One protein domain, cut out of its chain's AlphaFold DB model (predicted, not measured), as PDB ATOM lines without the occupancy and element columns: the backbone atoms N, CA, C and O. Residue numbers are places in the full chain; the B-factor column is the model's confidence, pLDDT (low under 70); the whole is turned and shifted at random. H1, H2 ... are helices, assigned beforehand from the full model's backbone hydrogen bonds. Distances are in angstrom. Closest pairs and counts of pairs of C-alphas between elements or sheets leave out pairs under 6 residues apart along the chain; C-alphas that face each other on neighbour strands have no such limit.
ATOM      1  N   PRO A  63     244.992 223.437 170.053       93.81
ATOM      2  CA  PRO A  63     245.487 223.727 171.390       93.81
ATOM      3  C   PRO A  63     244.488 224.581 172.180       93.81
ATOM      4  O   PRO A  63     243.788 225.423 171.617       93.81
ATOM      5  N   ILE A  64     244.468 224.366 173.493       95.69
ATOM      6  CA  ILE A  64     243.668 225.104 174.469       95.69
ATOM      7  C   ILE A  64     243.921 226.601 174.291       95.69
ATOM      8  O   ILE A  64     245.067 227.041 174.306       95.69
ATOM      9  N   SER A  65     242.855 227.377 174.146       95.25
ATOM     10  CA  SER A  65     242.897 228.833 174.047       95.25
ATOM     11  C   SER A  65     243.239 229.501 175.383       95.25
ATOM     12  O   SER A  65     243.117 228.912 176.456       95.25
ATOM     13  N   PHE A  66     243.587 230.790 175.350       95.25
ATOM     14  CA  PHE A  66     243.844 231.547 176.580       95.25
ATOM     15  C   PHE A  66     242.638 231.554 177.539       95.25
ATOM     16  O   PHE A  66     242.808 231.432 178.749       95.25
ATOM     17  N   VAL A  67     241.412 231.646 177.016       93.94
ATOM     18  CA  VAL A  67     240.192 231.623 177.841       93.94
ATOM     19  C   VAL A  67     240.000 230.253 178.495       93.94
ATOM     20  O   VAL A  67     239.686 230.177 179.683       93.94
ATOM     21  N   GLU A  68     240.239 229.168 177.760       94.88
ATOM     22  CA  GLU A  68     240.181 227.814 178.318       94.88
ATOM     23  C   GLU A  68     241.307 227.570 179.338       94.88
ATOM     24  O   GLU A  68     241.069 226.922 180.354       94.88
ATOM     25  N   TYR A  69     242.494 228.160 179.151       95.75
ATOM     26  CA  TYR A  69     243.565 228.175 180.155       95.75
ATOM     27  C   TYR A  69     243.146 228.906 181.443       95.75
ATOM     28  O   TYR A  69     243.350 228.398 182.550       95.75
ATOM     29  N   LEU A  70     242.516 230.080 181.332       94.69
ATOM     30  CA  LEU A  70     241.965 230.784 182.495       94.69
ATOM     31  C   LEU A  70     240.897 229.940 183.202       94.69
ATOM     32  O   LEU A  70     240.832 229.930 184.432       94.69
ATOM     33  N   CYS A  71     240.094 229.196 182.438       93.94
ATOM     34  CA  CYS A  71     239.077 228.305 182.985       93.94
ATOM     35  C   CYS A  71     239.728 227.143 183.741       93.94
ATOM     36  O   CYS A  71     239.352 226.857 184.876       93.94
ATOM     37  N   ALA A  72     240.744 226.517 183.143       91.75
ATOM     38  CA  ALA A  72     241.495 225.419 183.740       91.75
ATOM     39  C   ALA A  72     242.249 225.847 185.013       91.75
ATOM     40  O   ALA A  72     242.380 225.060 185.944       91.75
ATOM     41  N   THR A  73     242.681 227.110 185.092       89.69
ATOM     42  CA  THR A  73     243.329 227.688 186.286       89.69
ATOM     43  C   THR A  73     242.344 228.275 187.308       89.69
ATOM     44  O   THR A  73     242.764 228.931 188.259       89.69
ATOM     45  N   GLY A  74     241.033 228.061 187.136       90.38
ATOM     46  CA  GLY A  74     240.008 228.469 188.101       90.38
ATOM     47  C   GLY A  74     239.703 229.972 188.136       90.38
ATOM     48  O   GLY A  74     239.088 230.451 189.087       90.38
ATOM     49  N   LYS A  75     240.097 230.743 187.115       90.94
ATOM     50  CA  LYS A  75     239.946 232.209 187.080       90.94
ATOM     51  C   LYS A  75     238.621 232.662 186.455       90.94
ATOM     52  O   LYS A  75     238.594 233.520 185.574       90.94
ATOM     53  N   SER A  76     237.502 232.118 186.931       87.19
ATOM     54  CA  SER A  76     236.155 232.414 186.407       87.19
ATOM     55  C   SER A  76     235.788 233.904 186.462       87.19
ATOM     56  O   SER A  76     235.240 234.432 185.498       87.19
ATOM     57  N   MET A  77     236.163 234.611 187.535       86.75
ATOM     58  CA  MET A  77     235.929 236.059 187.661       86.75
ATOM     59  C   MET A  77     236.700 236.875 186.615       86.75
ATOM     60  O   MET A  77     236.188 237.868 186.104       86.75
ATOM     61  N   ALA A  78     237.922 236.452 186.275       88.75
ATOM     62  CA  ALA A  78     238.723 237.115 185.251       88.75
ATOM     63  C   ALA A  78     238.112 236.912 183.857       88.75
ATOM     64  O   ALA A  78     238.069 237.847 183.062       88.75
ATOM     65  N   ILE A  79     237.569 235.719 183.587       91.88
ATOM     66  CA  ILE A  79     236.835 235.427 182.349       91.88
ATOM     67  C   ILE A  79     235.578 236.292 182.249       91.88
ATOM     68  O   ILE A  79     235.343 236.907 181.213       91.88
ATOM     69  N   GLU A  80     234.779 236.376 183.314       90.31
ATOM     70  CA  GLU A  80     233.569 237.201 183.313       90.31
ATOM     71  C   GLU A  80     233.895 238.677 183.052       90.31
ATOM     72  O   GLU A  80     233.224 239.327 182.247       90.31
ATOM     73  N   ALA A  81     234.957 239.189 183.678       89.00
ATOM     74  CA  ALA A  81     235.424 240.549 183.449       89.00
ATOM     75  C   ALA A  81     235.895 240.767 182.002       89.00
ATOM     76  O   ALA A  81     235.564 241.794 181.416       89.00
ATOM     77  N   LEU A  82     236.608 239.802 181.405       89.19
ATOM     78  CA  LEU A  82     237.010 239.841 179.993       89.19
ATOM     79  C   LEU A  82     235.803 239.868 179.050       89.19
ATOM     80  O   LEU A  82     235.772 240.675 178.126       89.19
ATOM     81  N   LEU A  83     234.794 239.029 179.295       87.94
ATOM     82  CA  LEU A  83     233.592 238.942 178.455       87.94
ATOM     83  C   LEU A  83     232.704 240.188 178.547       87.94
ATOM     84  O   LEU A  83     232.022 240.528 177.584       87.94
ATOM     85  N   LYS A  84     232.696 240.860 179.702       88.94
ATOM     86  CA  LYS A  84     231.939 242.099 179.937       88.94
ATOM     87  C   LYS A  84     232.759 243.363 179.669       88.94
ATOM     88  O   LYS A  84     232.267 244.462 179.927       88.94
ATOM     89  N   HIS A  85     233.999 243.223 179.205       88.38
ATOM     90  CA  HIS A  85     234.889 244.358 179.031       88.38
ATOM     91  C   HIS A  85     234.357 245.322 177.970       88.38
ATOM     92  O   HIS A  85     233.917 244.919 176.895       88.38
ATOM     93  N   ASN A  86     234.428 246.611 178.285       85.38
ATOM     94  CA  ASN A  86     234.111 247.696 177.375       85.38
ATOM     95  C   ASN A  86     235.398 248.490 177.140       85.38
ATOM     96  O   ASN A  86     236.020 248.929 178.102       85.38
ATOM     97  N   GLU A  87     235.766 248.717 175.880       81.88
ATOM     98  CA  GLU A  87     236.975 249.465 175.499       81.88
ATOM     99  C   GLU A  87     237.024 250.881 176.103       81.88
ATOM    100  O   GLU A  87     238.098 251.433 176.328       81.88
ATOM    101  N   GLN A  88     235.863 251.468 176.409       88.81
ATOM    102  CA  GLN A  88     235.746 252.783 177.048       88.81
ATOM    103  C   GLN A  88     235.974 252.746 178.568       88.81
ATOM    104  O   GLN A  88     236.093 253.799 179.195       88.81
ATOM    105  N   GLN A  89     236.005 251.558 179.176       87.19
ATOM    106  CA  GLN A  89     236.173 251.352 180.613       87.19
ATOM    107  C   GLN A  89     237.362 250.421 180.873       87.19
ATOM    108  O   GLN A  89     237.204 249.196 180.855       87.19
ATOM    109  N   PRO A  90     238.560 250.974 181.132       86.69
ATOM    110  CA  PRO A  90     239.733 250.158 181.400       86.69
ATOM    111  C   PRO A  90     239.520 249.290 182.644       86.69
ATOM    112  O   PRO A  90     238.800 249.658 183.576       86.69
ATOM    113  N   PHE A  91     240.179 248.134 182.671       89.44
ATOM    114  CA  PHE A  91     240.227 247.315 183.878       89.44
ATOM    115  C   PHE A  91     240.890 248.069 185.032       89.44
ATOM    116  O   PHE A  91     241.726 248.949 184.822       89.44
ATOM    117  N   SER A  92     240.566 247.672 186.265       90.25
ATOM    118  CA  SER A  92     241.354 248.100 187.420       90.25
ATOM    119  C   SER A  92     242.806 247.639 187.264       90.25
ATOM    120  O   SER A  92     243.066 246.564 186.718       90.25
ATOM    121  N   GLU A  93     243.756 248.425 187.773       92.38
ATOM    122  CA  GLU A  93     245.189 248.112 187.661       92.38
ATOM    123  C   GLU A  93     245.528 246.725 188.221       92.38
ATOM    124  O   GLU A  93     246.311 245.986 187.628       92.38
ATOM    125  N   LEU A  94     244.876 246.336 189.323       91.31
ATOM    126  CA  LEU A  94     245.027 245.016 189.930       91.31
ATOM    127  C   LEU A  94     244.632 243.893 188.960       91.31
ATOM    128  O   LEU A  94     245.414 242.971 188.730       91.31
ATOM    129  N   LEU A  95     243.429 243.973 188.382       90.88
ATOM    130  CA  LEU A  95     242.932 242.954 187.458       90.88
ATOM    131  C   LEU A  95     243.762 242.925 186.173       90.88
ATOM    132  O   LEU A  95     244.099 241.851 185.680       90.88
ATOM    133  N   HIS A  96     244.126 244.099 185.656       92.38
ATOM    134  CA  HIS A  96     244.972 244.210 184.477       92.38
ATOM    135  C   HIS A  96     246.342 243.553 184.699       92.38
ATOM    136  O   HIS A  96     246.772 242.741 183.882       92.38
ATOM    137  N   GLY A  97     246.997 243.832 185.831       94.19
ATOM    138  CA  GLY A  97     248.282 243.229 186.188       94.19
ATOM    139  C   GLY A  97     248.208 241.708 186.350       94.19
ATOM    140  O   GLY A  97     249.093 240.995 185.877       94.19
ATOM    141  N   MET A  98     247.131 241.194 186.956       93.12
ATOM    142  CA  MET A  98     246.890 239.750 187.054       93.12
ATOM    143  C   MET A  98     246.734 239.104 185.673       93.12
ATOM    144  O   MET A  98     247.423 238.129 185.375       93.12
ATOM    145  N   LEU A  99     245.893 239.679 184.808       93.50
ATOM    146  CA  LEU A  99     245.672 239.180 183.450       93.50
ATOM    147  C   LEU A  99     246.952 239.206 182.611       93.50
ATOM    148  O   LEU A  99     247.229 238.244 181.904       93.50
ATOM    149  N   LEU A 100     247.764 240.263 182.710       95.00
ATOM    150  CA  LEU A 100     249.053 240.330 182.015       95.00
ATOM    151  C   LEU A 100     250.019 239.236 182.478       95.00
ATOM    152  O   LEU A 100     250.714 238.646 181.649       95.00
ATOM    153  N   LYS A 101     250.047 238.929 183.780       94.50
ATOM    154  CA  LYS A 101     250.843 237.814 184.311       94.50
ATOM    155  C   LYS A 101     250.376 236.479 183.730       94.50
ATOM    156  O   LYS A 101     251.205 235.676 183.309       94.50
ATOM    157  N   ASP A 102     249.067 236.261 183.657       94.44
ATOM    158  CA  ASP A 102     248.498 235.044 183.072       94.44
ATOM    159  C   ASP A 102     248.755 234.938 181.568       94.44
ATOM    160  O   ASP A 102     249.072 233.854 181.082       94.44
ATOM    161  N   VAL A 103     248.685 236.047 180.829       95.81
ATOM    162  CA  VAL A 103     249.075 236.088 179.412       95.81
ATOM    163  C   VAL A 103     250.548 235.717 179.262       95.81
ATOM    164  O   VAL A 103     250.879 234.897 178.410       95.81
ATOM    165  N   ALA A 104     251.435 236.262 180.098       95.19
ATOM    166  CA  ALA A 104     252.857 235.931 180.055       95.19
ATOM    167  C   ALA A 104     253.108 234.438 180.325       95.19
ATOM    168  O   ALA A 104     253.869 233.806 179.593       95.19
ATOM    169  N   HIS A 105     252.433 233.856 181.324       94.44
ATOM    170  CA  HIS A 105     252.494 232.416 181.576       94.44
ATOM    171  C   HIS A 105     251.979 231.616 180.379       94.44
ATOM    172  O   HIS A 105     252.676 230.733 179.892       94.44
ATOM    173  N   TYR A 106     250.793 231.940 179.865       96.38
ATOM    174  CA  TYR A 106     250.200 231.229 178.736       96.38
ATOM    175  C   TYR A 106     251.069 231.305 177.474       96.38
ATOM    176  O   TYR A 106     251.220 230.305 176.781       96.38
ATOM    177  N   LEU A 107     251.702 232.446 177.191       94.31
ATOM    178  CA  LEU A 107     252.644 232.572 176.073       94.31
ATOM    179  C   LEU A 107     253.903 231.714 176.264       94.31
ATOM    180  O   LEU A 107     254.454 231.226 175.281       94.31
ATOM    181  N   ALA A 108     254.351 231.522 177.507       94.31
ATOM    182  CA  ALA A 108     255.493 230.667 177.823       94.31
ATOM    183  C   ALA A 108     255.141 229.170 177.816       94.31
ATOM    184  O   ALA A 108     255.975 228.360 177.431       94.31
ATOM    185  N   ILE A 109     253.929 228.796 178.235       95.75
ATOM    186  CA  ILE A 109     253.466 227.400 178.332       95.75
ATOM    187  C   ILE A 109     252.913 226.902 176.990       95.75
ATOM    188  O   ILE A 109     253.113 225.744 176.615       95.75
ATOM    189  N   GLY A 110     252.230 227.778 176.256       94.81
ATOM    190  CA  GLY A 110     251.415 227.439 175.097       94.81
ATOM    191  C   GLY A 110     250.079 226.788 175.473       94.81
ATOM    192  O   GLY A 110     249.737 226.624 176.641       94.81
ATOM    193  N   GLY A 111     249.317 226.399 174.450       95.06
ATOM    194  CA  GLY A 111     247.993 225.784 174.602       95.06
ATOM    195  C   GLY A 111     247.985 224.253 174.587       95.06
ATOM    196  O   GLY A 111     246.919 223.648 174.539       95.06
ATOM    197  N   MET A 112     249.143 223.586 174.548       94.69
ATOM    198  CA  MET A 112     249.160 222.119 174.475       94.69
ATOM    199  C   MET A 112     248.564 221.534 175.767       94.69
ATOM    200  O   MET A 112     249.057 221.882 176.843       94.69
ATOM    201  N   PRO A 113     247.550 220.645 175.700       94.88
ATOM    202  CA  PRO A 113     246.847 220.165 176.892       94.88
ATOM    203  C   PRO A 113     247.762 219.570 177.963       94.88
ATOM    204  O   PRO A 113     247.562 219.821 179.149       94.88
ATOM    205  N   ASP A 114     248.787 218.823 177.544       95.25
ATOM    206  CA  ASP A 114     249.764 218.222 178.452       95.25
ATOM    207  C   ASP A 114     250.584 219.290 179.194       95.25
ATOM    208  O   ASP A 114     250.655 219.278 180.419       95.25
ATOM    209  N   ALA A 115     251.085 220.301 178.474       96.56
ATOM    210  CA  ALA A 115     251.830 221.412 179.070       96.56
ATOM    211  C   ALA A 115     250.967 222.235 180.043       96.56
ATOM    212  O   ALA A 115     251.418 222.578 181.135       96.56
ATOM    213  N   VAL A 116     249.713 222.527 179.678       96.19
ATOM    214  CA  VAL A 116     248.778 223.261 180.545       96.19
ATOM    215  C   VAL A 116     248.478 222.471 181.820       96.19
ATOM    216  O   VAL A 116     248.533 223.038 182.911       96.19
ATOM    217  N   ARG A 117     248.209 221.165 181.706       96.06
ATOM    218  CA  ARG A 117     247.978 220.288 182.860       96.06
ATOM    219  C   ARG A 117     249.191 220.254 183.787       96.06
ATOM    220  O   ARG A 117     249.040 220.514 184.976       96.06
ATOM    221  N   THR A 118     250.385 220.002 183.251       96.31
ATOM    222  CA  THR A 118     251.621 219.965 184.047       96.31
ATOM    223  C   THR A 118     251.888 221.293 184.747       96.31
ATOM    224  O   THR A 118     252.313 221.305 185.899       96.31
ATOM    225  N   TRP A 119     251.598 222.423 184.095       95.38
ATOM    226  CA  TRP A 119     251.707 223.727 184.743       95.38
ATOM    227  C   TRP A 119     250.755 223.863 185.935       95.38
ATOM    228  O   TRP A 119     251.182 224.317 186.989       95.38
ATOM    229  N   ILE A 120     249.493 223.451 185.786       93.44
ATOM    230  CA  ILE A 120     248.487 223.512 186.860       93.44
ATOM    231  C   ILE A 120     248.878 222.618 188.044       93.44
ATOM    232  O   ILE A 120     248.640 222.982 189.192       93.44
ATOM    233  N   GLU A 121     249.466 221.453 187.775       94.62
ATOM    234  CA  GLU A 121     249.823 220.478 188.809       94.62
ATOM    235  C   GLU A 121     251.141 220.806 189.525       94.62
ATOM    236  O   GLU A 121     251.274 220.519 190.714       94.62
ATOM    237  N   MET A 122     252.122 221.374 188.817       94.06
ATOM    238  CA  MET A 122     253.503 221.478 189.310       94.06
ATOM    239  C   MET A 122     254.071 222.898 189.345       94.06
ATOM    240  O   MET A 122     255.057 223.125 190.043       94.06
ATOM    241  N   GLU A 123     253.527 223.831 188.556       91.12
ATOM    242  CA  GLU A 123     254.067 225.188 188.350       91.12
ATOM    243  C   GLU A 123     255.587 225.214 188.061       91.12
ATOM    244  O   GLU A 123     256.318 226.112 188.480       91.12
ATOM    245  N   ALA A 124     256.086 224.204 187.337       93.12
ATOM    246  CA  ALA A 124     257.515 223.964 187.147       93.12
ATOM    247  C   ALA A 124     257.965 224.249 185.697       93.12
ATOM    248  O   ALA A 124     257.746 223.421 184.810       93.12
ATOM    249  N   PRO A 125     258.682 225.361 185.422       93.81
ATOM    250  CA  PRO A 125     259.114 225.712 184.062       93.81
ATOM    251  C   PRO A 125     260.011 224.669 183.379       93.81
ATOM    252  O   PRO A 125     260.025 224.568 182.155       93.81
TER     253      PRO A 125
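What this domain is: This is residues 63 to 125 of the 209 residues of the protein "ATP-binding protein" of Parachlamydiaceae bacterium (UniProt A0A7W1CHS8). What does the domain look like? A short helical hairpin of H1 and H2 crosses one side of the long helix H3, and H4 makes a corner with the last residue of H3, while the loop of residues 84 to 90 sticks out at the opposite end. How much is printed, and of what class? The printed part has 63 residues, with four named helices in the order H1, H2, H3, H4 and no named strand; the class is all helix. How large is its outline? It is only just compact, close to loose, with a radius of gyration of the C-alphas of 12.3 A and spans of 37 by 18 by 17 A, the free loop and H4 lying at the two ends of the length.

Where its parts are: Where do the first two helices lie? H1 is residues 66 to 72, beginning at C-alpha 66, (243.844, 231.547, 176.580). H2 is residues 76 to 83. Which helix is longest? H3, residues 93 to 109, measures 24.2 A from first to last C-alpha and begins at C-alpha 93, (245.189, 248.112, 187.661). Where does the last helix end? H4, residues 113 to 122, measures 14.2 A and ends at C-alpha 122, (253.503, 221.478, 189.310).

How they stand to each other: How does H1 stand to H2? They touch and form a helical hairpin, at a shallow tilt of 22 degrees, opposite ways; the closest C-alphas, of Val 67 and Ile 79, are 6.8 A apart. How do these two stand to H3? H1 touches residues 102 to 106 of H3 alone, about perpendicular at 87 degrees, with the closest C-alphas, of Phe 66 and Tyr 106, 6.7 A apart. H2 and H3 are close but not clearly touching, about perpendicular at 82 degrees; the closest C-alphas, of Ala 78 and Leu 99, are 7.5 A apart. Where does H4 stand? H3 and H4 only just touch, with 3 pairs of C-alphas within 8 A, and only at the corner by their link, H3 with residue 109 alone; the closest C-alphas, of Ile 109 and Ala 115, are 6.3 A apart. H1 and H4 are close but not clearly touching, with the closest C-alphas, of Tyr 69 and Val 116, 7.2 A apart; H2 and H4 are apart. What do the backbones show? In H1, H2, H3 and H4 every O i to N i+4 pair is within hydrogen-bond range.

The domain as a whole: How far does it reach? The two C-alphas farthest apart, those of Gln 88 and Met 122, are 38.0 A from each other. Is there a cut or a long link? The printed part has no cut; the links H1 to H2 and H3 to H4 are tight, and H2 to H3, with 9 residues, is short. Where is confidence low? The mean pLDDT of the printed part is 92.5, and no printed residue is under 70.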